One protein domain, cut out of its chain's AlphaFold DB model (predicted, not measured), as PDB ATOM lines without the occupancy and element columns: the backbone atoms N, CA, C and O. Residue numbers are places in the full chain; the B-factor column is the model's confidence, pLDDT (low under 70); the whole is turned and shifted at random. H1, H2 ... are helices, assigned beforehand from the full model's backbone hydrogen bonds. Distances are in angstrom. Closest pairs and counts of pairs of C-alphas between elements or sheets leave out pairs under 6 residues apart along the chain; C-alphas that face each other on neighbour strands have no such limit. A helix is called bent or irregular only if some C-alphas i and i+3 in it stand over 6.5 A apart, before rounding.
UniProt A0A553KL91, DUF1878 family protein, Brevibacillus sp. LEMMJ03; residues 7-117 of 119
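What this domain is: This is residues 7 to 117 of the 119 residues of the protein "DUF1878 family protein" of Brevibacillus sp. LEMMJ03 (UniProt A0A553KL91). Two helical hairpins lie crosswise, H5 and H6 packing across one side of H3 and H4, and a third hairpin, H1 and H2, sits by the end of the pair where H3 begins. The long helix H3 runs along the longest axis with H4 folded back beside it; H5 crosses H4, H6 crosses H3, and H2 also packs on H5. The printed part has 111 residues, with six named helices in the order H1 to H6 and no named strand; the class is all helix. It is compact, with a radius of gyration of the C-alphas of 14.4 A and spans of 46 by 33 by 23 A.

How they stand to each other: H3, residues 43 to 63, touches H4, residues 74 to 85, at a shallow tilt of 15 degrees, opposite ways. They form a hairpin; their closest C-alphas, of Gln 45 and Ile 84, are 5.8 A apart. H6, residues 108 to 117, touches H3 about perpendicular, at 75 degrees, along residues 53 to 61 of H3 alone; the closest C-alphas, of Val 57 and Arg 112, are 5.9 A apart. H5, residues 94 to 104, touches H4 about perpendicular, at 90 degrees, with the C-alphas of Ser 78 and Val 97 closest at 6.1 A. H5 and H6 form a hairpin at a shallow tilt of 32 degrees, only just short of steep; the C-alphas of Ala 104 and Tyr 110 are closest, at 5.7 A. H5 and H3 are near each other. H2, residues 31 to 39, touches H5 at a steep tilt of 44 degrees, with the C-alphas of Leu 32 and Arg 103 closest at 4.9 A. H1, residues 7 to 25, forms a hairpin with H2 at a shallow tilt of 29 degrees, and the C-alphas of Leu 19 and Trp 33 are closest, at 5.9 A. H1 touches H3 at residue 43 of H3 alone, 5.6 A from C-alpha 12 to C-alpha 43. H1 is apart from H4, H5 and H6. Every O i to N i+4 pair is within hydrogen-bond range in H2, H3, H4 and H5; H1 has 14 of 15, and H6 has 0 of 6 but 6 of 7 O i to N i+3 pairs.

Where its parts are: H3 is 30.3 A long, from C-alpha 43 at (224.752, 139.542, 164.941) to C-alpha 63 at (197.007, 131.716, 155.571). H1 is 28.0 A long and begins at C-alpha 7, (233.695, 145.782, 167.767). H4 measures 15.9 A, H5 15.0 A and H2 12.3 A. H6 measures 15.8 A, ends at C-alpha 117, (208.520, 119.536, 158.593), and is irregular, with C-alphas 109 and 112 7.9 A apart.

The domain as a whole: The two C-alphas farthest apart, of Glu 7 and Glu 67, are 46.9 A apart. The printed part has no cut and no long link. Mean pLDDT of the printed part is 94.6; residue 67 alone is under 70.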
ATOM      1  N   GLU A   7     235.031 145.278 167.460       94.38
ATOM      2  CA  GLU A   7     233.695 145.782 167.767       94.38
ATOM      3  C   GLU A   7     232.630 144.737 167.416       94.38
ATOM      4  O   GLU A   7     231.890 144.305 168.294       94.38
ATOM      5  N   GLU A   8     232.679 144.182 166.199       94.00
ATOM      6  CA  GLU A   8     231.801 143.078 165.773       94.00
ATOM      7  C   GLU A   8     231.931 141.845 166.694       94.00
ATOM      8  O   GLU A   8     230.941 141.182 167.012       94.00
ATOM      9  N   LYS A   9     233.146 141.551 167.191       94.50
ATOM     10  CA  LYS A   9     233.362 140.482 168.184       94.50
ATOM     11  C   LYS A   9     232.662 140.762 169.504       94.50
ATOM     12  O   LYS A   9     232.081 139.841 170.076       94.50
ATOM     13  N   VAL A  10     232.768 141.988 170.014       97.12
ATOM     14  CA  VAL A  10     232.137 142.382 171.278       97.12
ATOM     15  C   VAL A  10     230.621 142.308 171.141       97.12
ATOM     16  O   VAL A  10     229.995 141.624 171.945       97.12
ATOM     17  N   GLU A  11     230.049 142.874 170.078       97.00
ATOM     18  CA  GLU A  11     228.606 142.814 169.812       97.00
ATOM     19  C   GLU A  11     228.094 141.366 169.731       97.00
ATOM     20  O   GLU A  11     227.049 141.016 170.288       97.00
ATOM     21  N   ARG A  12     228.857 140.474 169.082       96.94
ATOM     22  CA  ARG A  12     228.523 139.046 169.014       96.94
ATOM     23  C   ARG A  12     228.547 138.374 170.388       96.94
ATOM     24  O   ARG A  12     227.678 137.553 170.676       96.94
ATOM     25  N   LEU A  13     229.517 138.709 171.240       98.00
ATOM     26  CA  LEU A  13     229.589 138.186 172.606       98.00
ATOM     27  C   LEU A  13     228.450 138.716 173.484       98.00
ATOM     28  O   LEU A  13     227.877 137.942 174.247       98.00
ATOM     29  N   GLU A  14     228.086 139.991 173.355       98.00
ATOM     30  CA  GLU A  14     226.936 140.580 174.049       98.00
ATOM     31  C   GLU A  14     225.635 139.878 173.651       98.00
ATOM     32  O   GLU A  14     224.884 139.420 174.515       98.00
ATOM     33  N   MET A  15     225.432 139.666 172.346       98.25
ATOM     34  CA  MET A  15     224.319 138.868 171.838       98.25
ATOM     35  C   MET A  15     224.317 137.454 172.439       98.25
ATOM     36  O   MET A  15     223.273 136.981 172.884       98.25
ATOM     37  N   TYR A  16     225.459 136.760 172.486       98.44
ATOM     38  CA  TYR A  16     225.530 135.422 173.087       98.44
ATOM     39  C   TYR A  16     225.199 135.424 174.578       98.44
ATOM     40  O   TYR A  16     224.528 134.506 175.042       98.44
ATOM     41  N   ILE A  17     225.625 136.440 175.328       98.19
ATOM     42  CA  ILE A  17     225.280 136.579 176.748       98.19
ATOM     43  C   ILE A  17     223.762 136.706 176.916       98.19
ATOM     44  O   ILE A  17     223.183 136.044 177.780       98.19
ATOM     45  N   ASP A  18     223.097 137.490 176.068       97.81
ATOM     46  CA  ASP A  18     221.637 137.620 176.093       97.81
ATOM     47  C   ASP A  18     220.916 136.313 175.751       97.81
ATOM     48  O   ASP A  18     219.897 135.977 176.361       97.81
ATOM     49  N   LEU A  19     221.464 135.543 174.815       97.94
ATOM     50  CA  LEU A  19     220.958 134.216 174.477       97.94
ATOM     51  C   LEU A  19     221.133 133.213 175.620       97.94
ATOM     52  O   LEU A  19     220.192 132.492 175.952       97.94
ATOM     53  N   LEU A  20     222.299 133.205 176.270       98.12
ATOM     54  CA  LEU A  20     222.585 132.340 177.416       98.12
ATOM     55  C   LEU A  20     221.640 132.598 178.590       98.12
ATOM     56  O   LEU A  20     221.251 131.651 179.271       98.12
ATOM     57  N   ARG A  21     221.214 133.849 178.804       97.44
ATOM     58  CA  ARG A  21     220.204 134.178 179.824       97.44
ATOM     59  C   ARG A  21     218.872 133.476 179.563       97.44
ATOM     60  O   ARG A  21     218.265 132.993 180.510       97.44
ATOM     61  N   GLN A  22     218.434 133.394 178.307       96.00
ATOM     62  CA  GLN A  22     217.203 132.681 177.941       96.00
ATOM     63  C   GLN A  22     217.381 131.168 178.096       96.00
ATOM     64  O   GLN A  22     216.554 130.517 178.726       96.00
ATOM     65  N   ILE A  23     218.505 130.622 177.623       97.00
ATOM     66  CA  ILE A  23     218.841 129.195 177.775       97.00
ATOM     67  C   ILE A  23     218.868 128.775 179.253       97.00
ATOM     68  O   ILE A  23     218.424 127.684 179.588       97.00
ATOM     69  N   ALA A  24     219.353 129.639 180.147       97.25
ATOM     70  CA  ALA A  24     219.367 129.373 181.585       97.25
ATOM     71  C   ALA A  24     217.961 129.317 182.217       97.25
ATOM     72  O   ALA A  24     217.807 128.710 183.274       97.25
ATOM     73  N   ILE A  25     216.956 129.945 181.594       96.00
ATOM     74  CA  ILE A  25     215.553 129.870 182.025       96.00
ATOM     75  C   ILE A  25     214.949 128.536 181.586       96.00
ATOM     76  O   ILE A  25     214.381 127.828 182.414       96.00
ATOM     77  N   ASP A  26     215.093 128.192 180.303       96.81
ATOM     78  CA  ASP A  26     214.630 126.918 179.748       96.81
ATOM     79  C   ASP A  26     215.523 126.466 178.581       96.81
ATOM     80  O   ASP A  26     215.463 126.982 177.462       96.81
ATOM     81  N   ALA A  27     216.375 125.477 178.838       95.00
ATOM     82  CA  ALA A  27     217.324 124.997 177.842       95.00
ATOM     83  C   ALA A  27     216.657 124.217 176.697       95.00
ATOM     84  O   ALA A  27     217.208 124.176 175.593       95.00
ATOM     85  N   ASP A  28     215.500 123.589 176.937       95.25
ATOM     86  CA  ASP A  28     214.814 122.816 175.902       95.25
ATOM     87  C   ASP A  28     214.063 123.744 174.945       95.25
ATOM     88  O   ASP A  28     214.230 123.623 173.725       95.25
ATOM     89  N   GLU A  29     213.331 124.726 175.485       96.38
ATOM     90  CA  GLU A  29     212.645 125.751 174.692       96.38
ATOM     91  C   GLU A  29     213.654 126.536 173.839       96.38
ATOM     92  O   GLU A  29     213.484 126.679 172.627       96.38
ATOM     93  N   TYR A  30     214.754 126.988 174.446       97.06
ATOM     94  CA  TYR A  30     215.736 127.862 173.803       97.06
ATOM     95  C   TYR A  30     216.904 127.122 173.127       97.06
ATOM     96  O   TYR A  30     217.939 127.720 172.824       97.06
ATOM     97  N   CYS A  31     216.747 125.838 172.796       96.62
ATOM     98  CA  CYS A  31     217.802 125.034 172.163       96.62
ATOM     99  C   CYS A  31     218.240 125.518 170.760       96.62
ATOM    100  O   CYS A  31     219.274 125.074 170.243       96.62
ATOM    101  N   LEU A  32     217.474 126.412 170.115       97.88
ATOM    102  CA  LEU A  32     217.905 127.116 168.901       97.88
ATOM    103  C   LEU A  32     219.011 128.130 169.212       97.88
ATOM    104  O   LEU A  32     219.943 128.276 168.428       97.88
ATOM    105  N   TRP A  33     218.939 128.813 170.351       97.88
ATOM    106  CA  TRP A  33     219.944 129.788 170.765       97.88
ATOM    107  C   TRP A  33     221.276 129.140 171.111       97.88
ATOM    108  O   TRP A  33     222.318 129.640 170.695       97.88
ATOM    109  N   ASP A  34     221.242 127.986 171.772       96.94
ATOM    110  CA  ASP A  34     222.441 127.174 171.986       96.94
ATOM    111  C   ASP A  34     223.095 126.806 170.642       96.94
ATOM    112  O   ASP A  34     224.295 126.994 170.430       96.94
ATOM    113  N   TRP A  35     222.276 126.405 169.664       96.69
ATOM    114  CA  TRP A  35     222.754 126.120 168.315       96.69
ATOM    115  C   TRP A  35     223.371 127.353 167.635       96.69
ATOM    116  O   TRP A  35     224.448 127.229 167.051       96.69
ATOM    117  N   VAL A  36     222.754 128.537 167.746       97.06
ATOM    118  CA  VAL A  36     223.289 129.812 167.223       97.06
ATOM    119  C   VAL A  36     224.691 130.083 167.776       97.06
ATOM    120  O   VAL A  36     225.609 130.361 166.999       97.06
ATOM    121  N   ILE A  37     224.876 129.941 169.091       96.75
ATOM    122  CA  ILE A  37     226.172 130.138 169.760       96.75
ATOM    123  C   ILE A  37     227.182 129.099 169.265       96.75
ATOM    124  O   ILE A  37     228.278 129.454 168.831       96.75
ATOM    125  N   SER A  38     226.800 127.816 169.245       94.31
ATOM    126  CA  SER A  38     227.667 126.724 168.781       94.31
ATOM    127  C   SER A  38     228.133 126.931 167.334       94.31
ATOM    128  O   SER A  38     229.280 126.634 166.976       94.31
ATOM    129  N   ARG A  39     227.256 127.499 166.494       93.75
ATOM    130  CA  ARG A  39     227.519 127.789 165.087       93.75
ATOM    131  C   ARG A  39     228.243 129.108 164.868       93.75
ATOM    132  O   ARG A  39     228.732 129.310 163.759       93.75
ATOM    133  N   GLY A  40     228.479 129.887 165.916       93.81
ATOM    134  CA  GLY A  40     229.350 131.047 165.844       93.81
ATOM    135  C   GLY A  40     228.738 132.205 165.054       93.81
ATOM    136  O   GLY A  40     229.504 133.013 164.527       93.81
ATOM    137  N   LEU A  41     227.406 132.258 164.935       95.44
ATOM    138  CA  LEU A  41     226.708 133.225 164.086       95.44
ATOM    139  C   LEU A  41     227.031 134.664 164.487       95.44
ATOM    140  O   LEU A  41     227.039 135.004 165.669       95.44
ATOM    141  N   SER A  42     227.235 135.521 163.488       95.19
ATOM    142  CA  SER A  42     227.300 136.966 163.704       95.19
ATOM    143  C   SER A  42     225.943 137.545 164.105       95.19
ATOM    144  O   SER A  42     224.895 136.916 163.921       95.19
ATOM    145  N   VAL A  43     225.964 138.777 164.617       96.06
ATOM    146  CA  VAL A  43     224.752 139.542 164.941       96.06
ATOM    147  C   VAL A  43     223.838 139.665 163.719       96.06
ATOM    148  O   VAL A  43     222.636 139.410 163.817       96.06
ATOM    149  N   ASP A  44     224.404 139.944 162.544       95.81
ATOM    150  CA  ASP A  44     223.651 140.013 161.289       95.81
ATOM    151  C   ASP A  44     223.014 138.676 160.910       95.81
ATOM    152  O   ASP A  44     221.835 138.624 160.557       95.81
ATOM    153  N   GLN A  45     223.760 137.571 160.998       96.25
ATOM    154  CA  GLN A  45     223.226 136.241 160.687       96.25
ATOM    155  C   GLN A  45     222.085 135.866 161.634       96.25
ATOM    156  O   GLN A  45     221.050 135.366 161.196       96.25
ATOM    157  N   PHE A  46     222.246 136.148 162.925       97.56
ATOM    158  CA  PHE A  46     221.223 135.920 163.936       97.56
ATOM    159  C   PHE A  46     219.962 136.761 163.702       97.56
ATOM    160  O   PHE A  46     218.841 136.245 163.764       97.56
ATOM    161  N   ASN A  47     220.126 138.050 163.409       97.75
ATOM    162  CA  ASN A  47     219.007 138.944 163.137       97.75
ATOM    163  C   ASN A  47     218.257 138.528 161.869       97.75
ATOM    164  O   ASN A  47     217.027 138.440 161.895       97.75
ATOM    165  N   ASN A  48     218.980 138.180 160.802       97.94
ATOM    166  CA  ASN A  48     218.390 137.662 159.572       97.94
ATOM    167  C   ASN A  48     217.664 136.331 159.803       97.94
ATOM    168  O   ASN A  48     216.534 136.167 159.345       97.94
ATOM    169  N   LEU A  49     218.252 135.409 160.577       98.25
ATOM    170  CA  LEU A  49     217.601 134.157 160.971       98.25
ATOM    171  C   LEU A  49     216.260 134.445 161.653       98.25
ATOM    172  O   LEU A  49     215.224 133.945 161.220       98.25
ATOM    173  N   LYS A  50     216.250 135.312 162.672       97.94
ATOM    174  CA  LYS A  50     215.019 135.699 163.376       97.94
ATOM    175  C   LYS A  50     213.983 136.311 162.447       97.94
ATOM    176  O   LYS A  50     212.805 135.986 162.571       97.94
ATOM    177  N   GLN A  51     214.392 137.208 161.556       98.19
ATOM    178  CA  GLN A  51     213.479 137.857 160.620       98.19
ATOM    179  C   GLN A  51     212.850 136.851 159.656       98.19
ATOM    180  O   GLN A  51     211.633 136.875 159.488       98.19
ATOM    181  N   ILE A  52     213.640 135.929 159.096       98.00
ATOM    182  CA  ILE A  52     213.138 134.869 158.214       98.00
ATOM    183  C   ILE A  52     212.121 134.002 158.962       98.00
ATOM    184  O   ILE A  52     210.988 133.860 158.505       98.00
ATOM    185  N   LEU A  53     212.472 133.479 160.143       98.06
ATOM    186  CA  LEU A  53     211.564 132.625 160.917       98.06
ATOM    187  C   LEU A  53     210.263 133.361 161.279       98.06
ATOM    188  O   LEU A  53     209.175 132.825 161.076       98.06
ATOM    189  N   LYS A  54     210.355 134.614 161.748       97.44
ATOM    190  CA  LYS A  54     209.182 135.442 162.077       97.44
ATOM    191  C   LYS A  54     208.292 135.702 160.868       97.44
ATOM    192  O   LYS A  54     207.077 135.585 160.990       97.44
ATOM    193  N   HIS A  55     208.879 136.042 159.724       96.56
ATOM    194  CA  HIS A  55     208.129 136.302 158.500       96.56
ATOM    195  C   HIS A  55     207.327 135.068 158.072       96.56
ATOM    196  O   HIS A  55     206.129 135.168 157.831       96.56
ATOM    197  N   HIS A  56     207.952 133.889 158.065       96.25
ATOM    198  CA  HIS A  56     207.255 132.654 157.706       96.25
ATOM    199  C   HIS A  56     206.147 132.293 158.708       96.25
ATOM    200  O   HIS A  56     205.065 131.892 158.293       96.25
ATOM    201  N   VAL A  57     206.348 132.508 160.015       96.25
ATOM    202  CA  VAL A  57     205.268 132.350 161.008       96.25
ATOM    203  C   VAL A  57     204.100 133.297 160.727       96.25
ATOM    204  O   VAL A  57     202.951 132.872 160.805       96.25
ATOM    205  N   GLN A  58     204.371 134.562 160.395       95.06
ATOM    206  CA  GLN A  58     203.332 135.548 160.084       95.06
ATOM    207  C   GLN A  58     202.537 135.166 158.835       95.06
ATOM    208  O   GLN A  58     201.314 135.245 158.853       95.06
ATOM    209  N   VAL A  59     203.212 134.711 157.776       94.69
ATOM    210  CA  VAL A  59     202.539 134.256 156.553       94.69
ATOM    211  C   VAL A  59     201.660 133.036 156.834       94.69
ATOM    212  O   VAL A  59     200.498 133.027 156.437       94.69
ATOM    213  N   LEU A  60     202.157 132.056 157.596       93.81
ATOM    214  CA  LEU A  60     201.364 130.891 158.005       93.81
ATOM    215  C   LEU A  60     200.153 131.290 158.865       93.81
ATOM    216  O   LEU A  60     199.056 130.790 158.648       93.81
ATOM    217  N   MET A  61     200.318 132.238 159.794       92.25
ATOM    218  CA  MET A  61     199.208 132.788 160.588       92.25
ATOM    219  C   MET A  61     198.141 133.481 159.734       92.25
ATOM    220  O   MET A  61     196.964 133.454 160.093       92.25
ATOM    221  N   LEU A  62     198.543 134.168 158.663       92.50
ATOM    222  CA  LEU A  62     197.614 134.829 157.748       92.50
ATOM    223  C   LEU A  62     196.896 133.803 156.871       92.50
ATOM    224  O   LEU A  62     195.684 133.893 156.732       92.50
ATOM    225  N   ALA A  63     197.601 132.788 156.369       89.81
ATOM    226  CA  ALA A  63     197.007 131.716 155.571       89.81
ATOM    227  C   ALA A  63     195.974 130.877 156.345       89.81
ATOM    228  O   ALA A  63     195.018 130.380 155.762       89.81
ATOM    229  N   GLU A  64     196.118 130.756 157.670       86.38
ATOM    230  CA  GLU A  64     195.095 130.152 158.541       86.38
ATOM    231  C   GLU A  64     193.802 130.987 158.617       86.38
ATOM    232  O   GLU A  64     192.737 130.450 158.922       86.38
ATOM    233  N   LYS A  65     193.884 132.303 158.387       86.31
ATOM    234  CA  LYS A  65     192.762 133.249 158.519       86.31
ATOM    235  C   LYS A  65     192.145 133.650 157.183       86.31
ATOM    236  O   LYS A  65     190.971 134.005 157.143       86.31
ATOM    237  N   GLU A  66     192.935 133.635 156.119       84.69
ATOM    238  CA  GLU A  66     192.581 134.133 154.796       84.69
ATOM    239  C   GLU A  66     192.808 133.034 153.748       84.69
ATOM    240  O   GLU A  66     193.909 132.511 153.610       84.69
ATOM    241  N   GLU A  67     191.786 132.718 152.950       68.12
ATOM    242  CA  GLU A  67     191.821 131.610 151.975       68.12
ATOM    243  C   GLU A  67     192.803 131.807 150.798       68.12
ATOM    244  O   GLU A  67     192.975 130.898 149.988       68.12
ATOM    245  N   LYS A  68     193.425 132.984 150.646       75.06
ATOM    246  CA  LYS A  68     194.230 133.346 149.459       75.06
ATOM    247  C   LYS A  68     195.619 133.891 149.786       75.06
ATOM    248  O   LYS A  68     196.102 134.793 149.105       75.06
ATOM    249  N   VAL A  69     196.265 133.355 150.813       83.88
ATOM    250  CA  VAL A  69     197.671 133.669 151.090       83.88
ATOM    251  C   VAL A  69     198.547 132.607 150.443       83.88
ATOM    252  O   VAL A  69     198.420 131.423 150.742       83.88
ATOM    253  N   ASP A  70     199.436 133.042 149.554       86.88
ATOM    254  CA  ASP A  70     200.462 132.178 148.982       86.88
ATOM    255  C   ASP A  70     201.492 131.838 150.066       86.88
ATOM    256  O   ASP A  70     202.163 132.726 150.603       86.88
ATOM    257  N   ILE A  71     201.559 130.563 150.450       89.69
ATOM    258  CA  ILE A  71     202.475 130.085 151.487       89.69
ATOM    259  C   ILE A  71     203.806 129.750 150.810       89.69
ATOM    260  O   ILE A  71     203.841 128.829 149.991       89.69
ATOM    261  N   PRO A  72     204.918 130.412 151.190       91.75
ATOM    262  CA  PRO A  72     206.226 130.089 150.654       91.75
ATOM    263  C   PRO A  72     206.545 128.619 150.873       91.75
ATOM    264  O   PRO A  72     206.324 128.097 151.968       91.75
ATOM    265  N   THR A  73     207.112 127.974 149.866       94.12
ATOM    266  CA  THR A  73     207.497 126.564 149.899       94.12
ATOM    267  C   THR A  73     208.682 126.315 150.836       94.12
ATOM    268  O   THR A  73     209.465 127.214 151.166       94.12
ATOM    269  N   PHE A  74     208.881 125.051 151.228       95.06
ATOM    270  CA  PHE A  74     210.081 124.652 151.967       95.06
ATOM    271  C   PHE A  74     211.378 124.971 151.202       95.06
ATOM    272  O   PHE A  74     212.382 125.333 151.818       95.06
ATOM    273  N   ALA A  75     211.363 124.880 149.868       94.75
ATOM    274  CA  ALA A  75     212.519 125.202 149.034       94.75
ATOM    275  C   ALA A  75     212.904 126.688 149.136       94.75
ATOM    276  O   ALA A  75     214.083 127.008 149.289       94.75
ATOM    277  N   GLU A  76     211.922 127.592 149.134       94.06
ATOM    278  CA  GLU A  76     212.155 129.037 149.267       94.06
ATOM    279  C   GLU A  76     212.671 129.416 150.658       94.06
ATOM    280  O   GLU A  76     213.620 130.194 150.779       94.06
ATOM    281  N   LEU A  77     212.091 128.833 151.713       95.69
ATOM    282  CA  LEU A  77     212.592 128.971 153.084       95.69
ATOM    283  C   LEU A  77     214.041 128.470 153.188       95.69
ATOM    284  O   LEU A  77     214.906 129.157 153.734       95.69
ATOM    285  N   SER A  78     214.303 127.279 152.645       96.62
ATOM    286  CA  SER A  78     215.620 126.642 152.688       96.62
ATOM    287  C   SER A  78     216.672 127.475 151.978       96.62
ATOM    288  O   SER A  78     217.746 127.679 152.532       96.62
ATOM    289  N   ALA A  79     216.361 128.014 150.797       96.62
ATOM    290  CA  ALA A  79     217.280 128.871 150.058       96.62
ATOM    291  C   ALA A  79     217.670 130.120 150.866       96.62
ATOM    292  O   ALA A  79     218.855 130.444 150.968       96.62
ATOM    293  N   LYS A  80     216.694 130.784 151.507       96.38
ATOM    294  CA  LYS A  80     216.949 131.957 152.361       96.38
ATOM    295  C   LYS A  80     217.826 131.611 153.563       96.38
ATOM    296  O   LYS A  80     218.776 132.335 153.851       96.38
ATOM    297  N   LEU A  81     217.522 130.512 154.255       97.19
ATOM    298  CA  LEU A  81     218.274 130.085 155.436       97.19
ATOM    299  C   LEU A  81     219.689 129.622 155.081       97.19
ATOM    300  O   LEU A  81     220.638 130.026 155.745       97.19
ATOM    301  N   ILE A  82     219.861 128.839 154.016       96.81
ATOM    302  CA  ILE A  82     221.187 128.415 153.548       96.81
ATOM    303  C   ILE A  82     222.046 129.638 153.233       96.81
ATOM    304  O   ILE A  82     223.176 129.710 153.705       96.81
ATOM    305  N   ASN A  83     221.502 130.633 152.529       95.25
ATOM    306  CA  ASN A  83     222.251 131.829 152.148       95.25
ATOM    307  C   ASN A  83     222.824 132.605 153.350       95.25
ATOM    308  O   ASN A  83     223.912 133.160 153.250       95.25
ATOM    309  N   ILE A  84     222.121 132.639 154.488       95.75
ATOM    310  CA  ILE A  84     222.601 133.360 155.678       95.75
ATOM    311  C   ILE A  84     223.451 132.490 156.615       95.75
ATOM    312  O   ILE A  84     224.272 133.018 157.363       95.75
ATOM    313  N   LEU A  85     223.250 131.169 156.607       94.12
ATOM    314  CA  LEU A  85     223.921 130.234 157.516       94.12
ATOM    315  C   LEU A  85     225.214 129.660 156.933       94.12
ATOM    316  O   LEU A  85     226.038 129.140 157.687       94.12
ATOM    317  N   HIS A  86     225.368 129.701 155.610       90.38
ATOM    318  CA  HIS A  86     226.533 129.174 154.923       90.38
ATOM    319  C   HIS A  86     227.731 130.103 155.124       90.38
ATOM    320  O   HIS A  86     227.688 131.284 154.784       90.38
ATOM    321  N   THR A  87     228.824 129.556 155.644       85.44
ATOM    322  CA  THR A  87     230.136 130.210 155.654       85.44
ATOM    323  C   THR A  87     231.185 129.252 155.096       85.44
ATOM    324  O   THR A  87     230.953 128.042 155.077       85.44
ATOM    325  N   GLU A  88     232.336 129.775 154.660       78.50
ATOM    326  CA  GLU A  88     233.432 128.958 154.106       78.50
ATOM    327  C   GLU A  88     233.828 127.808 155.050       78.50
ATOM    328  O   GLU A  88     233.971 126.667 154.614       78.50
ATOM    329  N   ASP A  89     233.912 128.080 156.355       83.19
ATOM    330  CA  ASP A  89     234.295 127.086 157.366       83.19
ATOM    331  C   ASP A  89     233.130 126.203 157.837       83.19
ATOM    332  O   ASP A  89     233.328 125.194 158.521       83.19
ATOM    333  N   ARG A  90     231.888 126.615 157.565       85.44
ATOM    334  CA  ARG A  90     230.680 125.985 158.107       85.44
ATOM    335  C   ARG A  90     229.588 125.984 157.040       85.44
ATOM    336  O   ARG A  90     228.664 126.800 157.108       85.44
ATOM    337  N   PRO A  91     229.642 125.042 156.083       89.44
ATOM    338  CA  PRO A  91     228.613 124.947 155.067       89.44
ATOM    339  C   PRO A  91     227.248 124.704 155.717       89.44
ATOM    340  O   PRO A  91     227.131 124.054 156.765       89.44
ATOM    341  N   ALA A  92     226.225 125.277 155.094       93.44
ATOM    342  CA  ALA A  92     224.826 125.018 155.383       93.44
ATOM    343  C   ALA A  92     224.179 124.355 154.168       93.44
ATOM    344  O   ALA A  92     224.441 124.737 153.027       93.44
ATOM    345  N   ASP A  93     223.336 123.373 154.446       94.88
ATOM    346  CA  ASP A  93     222.581 122.583 153.484       94.88
ATOM    347  C   ASP A  93     221.139 122.375 153.984       94.88
ATOM    348  O   ASP A  93     220.741 122.859 155.048       94.88
ATOM    349  N   THR A  94     220.337 121.625 153.231       95.75
ATOM    350  CA  THR A  94     218.948 121.326 153.614       95.75
ATOM    351  C   THR A  94     218.852 120.620 154.968       95.75
ATOM    352  O   THR A  94     217.919 120.873 155.728       95.75
ATOM    353  N   LYS A  95     219.827 119.773 155.320       95.31
ATOM    354  CA  LYS A  95     219.852 119.090 156.618       95.31
ATOM    355  C   LYS A  95     220.037 120.088 157.760       95.31
ATOM    356  O   LYS A  95     219.334 120.014 158.762       95.31
ATOM    357  N   THR A  96     220.916 121.066 157.562       96.31
ATOM    358  CA  THR A  96     221.133 122.174 158.493       96.31
ATOM    359  C   THR A  96     219.845 122.973 158.701       96.31
ATOM    360  O   THR A  96     219.494 123.291 159.834       96.31
ATOM    361  N   VAL A  97     219.103 123.249 157.623       97.31
ATOM    362  CA  VAL A  97     217.802 123.931 157.698       97.31
ATOM    363  C   VAL A  97     216.793 123.119 158.506       97.31
ATOM    364  O   VAL A  97     216.145 123.668 159.393       97.31
ATOM    365  N   ILE A  98     216.686 121.813 158.252       97.44
ATOM    366  CA  ILE A  98     215.790 120.928 159.008       97.44
ATOM    367  C   ILE A  98     216.140 120.951 160.501       97.44
ATOM    368  O   ILE A  98     215.241 121.051 161.335       97.44
ATOM    369  N   ASP A  99     217.425 120.898 160.851       96.81
ATOM    370  CA  ASP A  99     217.871 120.948 162.246       96.81
ATOM    371  C   ASP A  99     217.540 122.293 162.910       96.81
ATOM    372  O   ASP A  99     217.086 122.319 164.056       96.81
ATOM    373  N   VAL A 100     217.699 123.408 162.187       97.62
ATOM    374  CA  VAL A 100     217.275 124.739 162.649       97.62
ATOM    375  C   VAL A 100     215.771 124.774 162.900       97.62
ATOM    376  O   VAL A 100     215.349 125.233 163.959       97.62
ATOM    377  N   LEU A 101     214.957 124.253 161.979       98.00
ATOM    378  CA  LEU A 101     213.502 124.245 162.130       98.00
ATOM    379  C   LEU A 101     213.054 123.370 163.299       98.00
ATOM    380  O   LEU A 101     212.251 123.829 164.104       98.00
ATOM    381  N   LYS A 102     213.618 122.166 163.458       97.94
ATOM    382  CA  LYS A 102     213.330 121.272 164.597       97.94
ATOM    383  C   LYS A 102     213.618 121.921 165.949       97.94
ATOM    384  O   LYS A 102     212.932 121.631 166.924       97.94
ATOM    385  N   ARG A 103     214.635 122.780 166.020       98.06
ATOM    386  CA  ARG A 103     214.957 123.553 167.228       98.06
ATOM    387  C   ARG A 103     214.032 124.751 167.387       98.06
ATOM    388  O   ARG A 103     213.546 124.998 168.482       98.06
ATOM    389  N   ALA A 104     213.753 125.463 166.296       97.81
ATOM    390  CA  ALA A 104     212.875 126.624 166.299       97.81
ATOM    391  C   ALA A 104     211.470 126.271 166.800       97.81
ATOM    392  O   ALA A 104     210.958 126.969 167.666       97.81
ATOM    393  N   ILE A 105     210.869 125.176 166.321       97.81
ATOM    394  CA  ILE A 105     209.491 124.789 166.679       97.81
ATOM    395  C   ILE A 105     209.279 124.521 168.175       97.81
ATOM    396  O   ILE A 105     208.135 124.560 168.622       97.81
ATOM    397  N   LYS A 106     210.349 124.268 168.947       97.19
ATOM    398  CA  LYS A 106     210.258 124.133 170.407       97.19
ATOM    399  C   LYS A 106     209.921 125.455 171.091       97.19
ATOM    400  O   LYS A 106     209.292 125.454 172.140       97.19
ATOM    401  N   MET A 107     210.280 126.578 170.471       96.88
ATOM    402  CA  MET A 107     209.897 127.903 170.939       96.88
ATOM    403  C   MET A 107     208.439 128.182 170.540       96.88
ATOM    404  O   MET A 107     208.127 128.157 169.342       96.88
ATOM    405  N   PRO A 108     207.542 128.555 171.473       94.88
ATOM    406  CA  PRO A 108     206.133 128.822 171.166       94.88
ATOM    407  C   PRO A 108     205.938 129.835 170.031       94.88
ATOM    408  O   PRO A 108     205.069 129.657 169.172       94.88
ATOM    409  N   ALA A 109     206.805 130.851 169.972       95.31
ATOM    410  CA  ALA A 109     206.807 131.885 168.939       95.31
ATOM    411  C   ALA A 109     207.044 131.354 167.511       95.31
ATOM    412  O   ALA A 109     206.649 132.016 166.552       95.31
ATOM    413  N   TYR A 110     207.665 130.181 167.359       97.62
ATOM    414  CA  TYR A 110     208.006 129.580 166.066       97.62
ATOM    415  C   TYR A 110     207.343 128.216 165.822       97.62
ATOM    416  O   TYR A 110     207.565 127.612 164.775       97.62
ATOM    417  N   SER A 111     206.485 127.753 166.734       96.50
ATOM    418  CA  SER A 111     205.768 126.467 166.659       96.50
ATOM    419  C   SER A 111     205.086 126.197 165.307       96.50
ATOM    420  O   SER A 111     205.124 125.076 164.802       96.50
ATOM    421  N   ARG A 112     204.531 127.231 164.658       95.56
ATOM    422  CA  ARG A 112     203.866 127.118 163.343       95.56
ATOM    423  C   ARG A 112     204.783 126.662 162.210       95.56
ATOM    424  O   ARG A 112     204.297 126.111 161.229       95.56
ATOM    425  N   LEU A 113     206.099 126.819 162.350       96.88
ATOM    426  CA  LEU A 113     207.057 126.324 161.360       96.88
ATOM    427  C   LEU A 113     207.055 124.794 161.236       96.88
ATOM    428  O   LEU A 113     207.598 124.278 160.263       96.88
ATOM    429  N   GLN A 114     206.391 124.075 162.155       96.75
ATOM    430  CA  GLN A 114     206.099 122.646 162.023       96.75
ATOM    431  C   GLN A 114     205.454 122.311 160.671       96.75
ATOM    432  O   GLN A 114     205.702 121.229 160.146       96.75
ATOM    433  N   HIS A 115     204.700 123.245 160.076       95.06
ATOM    434  CA  HIS A 115     204.147 123.120 158.726       95.06
ATOM    435  C   HIS A 115     205.178 122.613 157.704       95.06
ATOM    436  O   HIS A 115     204.877 121.727 156.914       95.06
ATOM    437  N   TYR A 116     206.409 123.124 157.762       95.12
ATOM    438  CA  TYR A 116     207.478 122.792 156.820       95.12
ATOM    439  C   TYR A 116     208.133 121.429 157.051       95.12
ATOM    440  O   TYR A 116     208.837 120.943 156.173       95.12
ATOM    441  N   LEU A 117     207.945 120.833 158.229       92.88
ATOM    442  CA  LEU A 117     208.520 119.536 158.593       92.88
ATOM    443  C   LEU A 117     207.537 118.376 158.401       92.88
ATOM    444  O   LEU A 117     207.933 117.222 158.545       92.88
TER     445      LEU A 117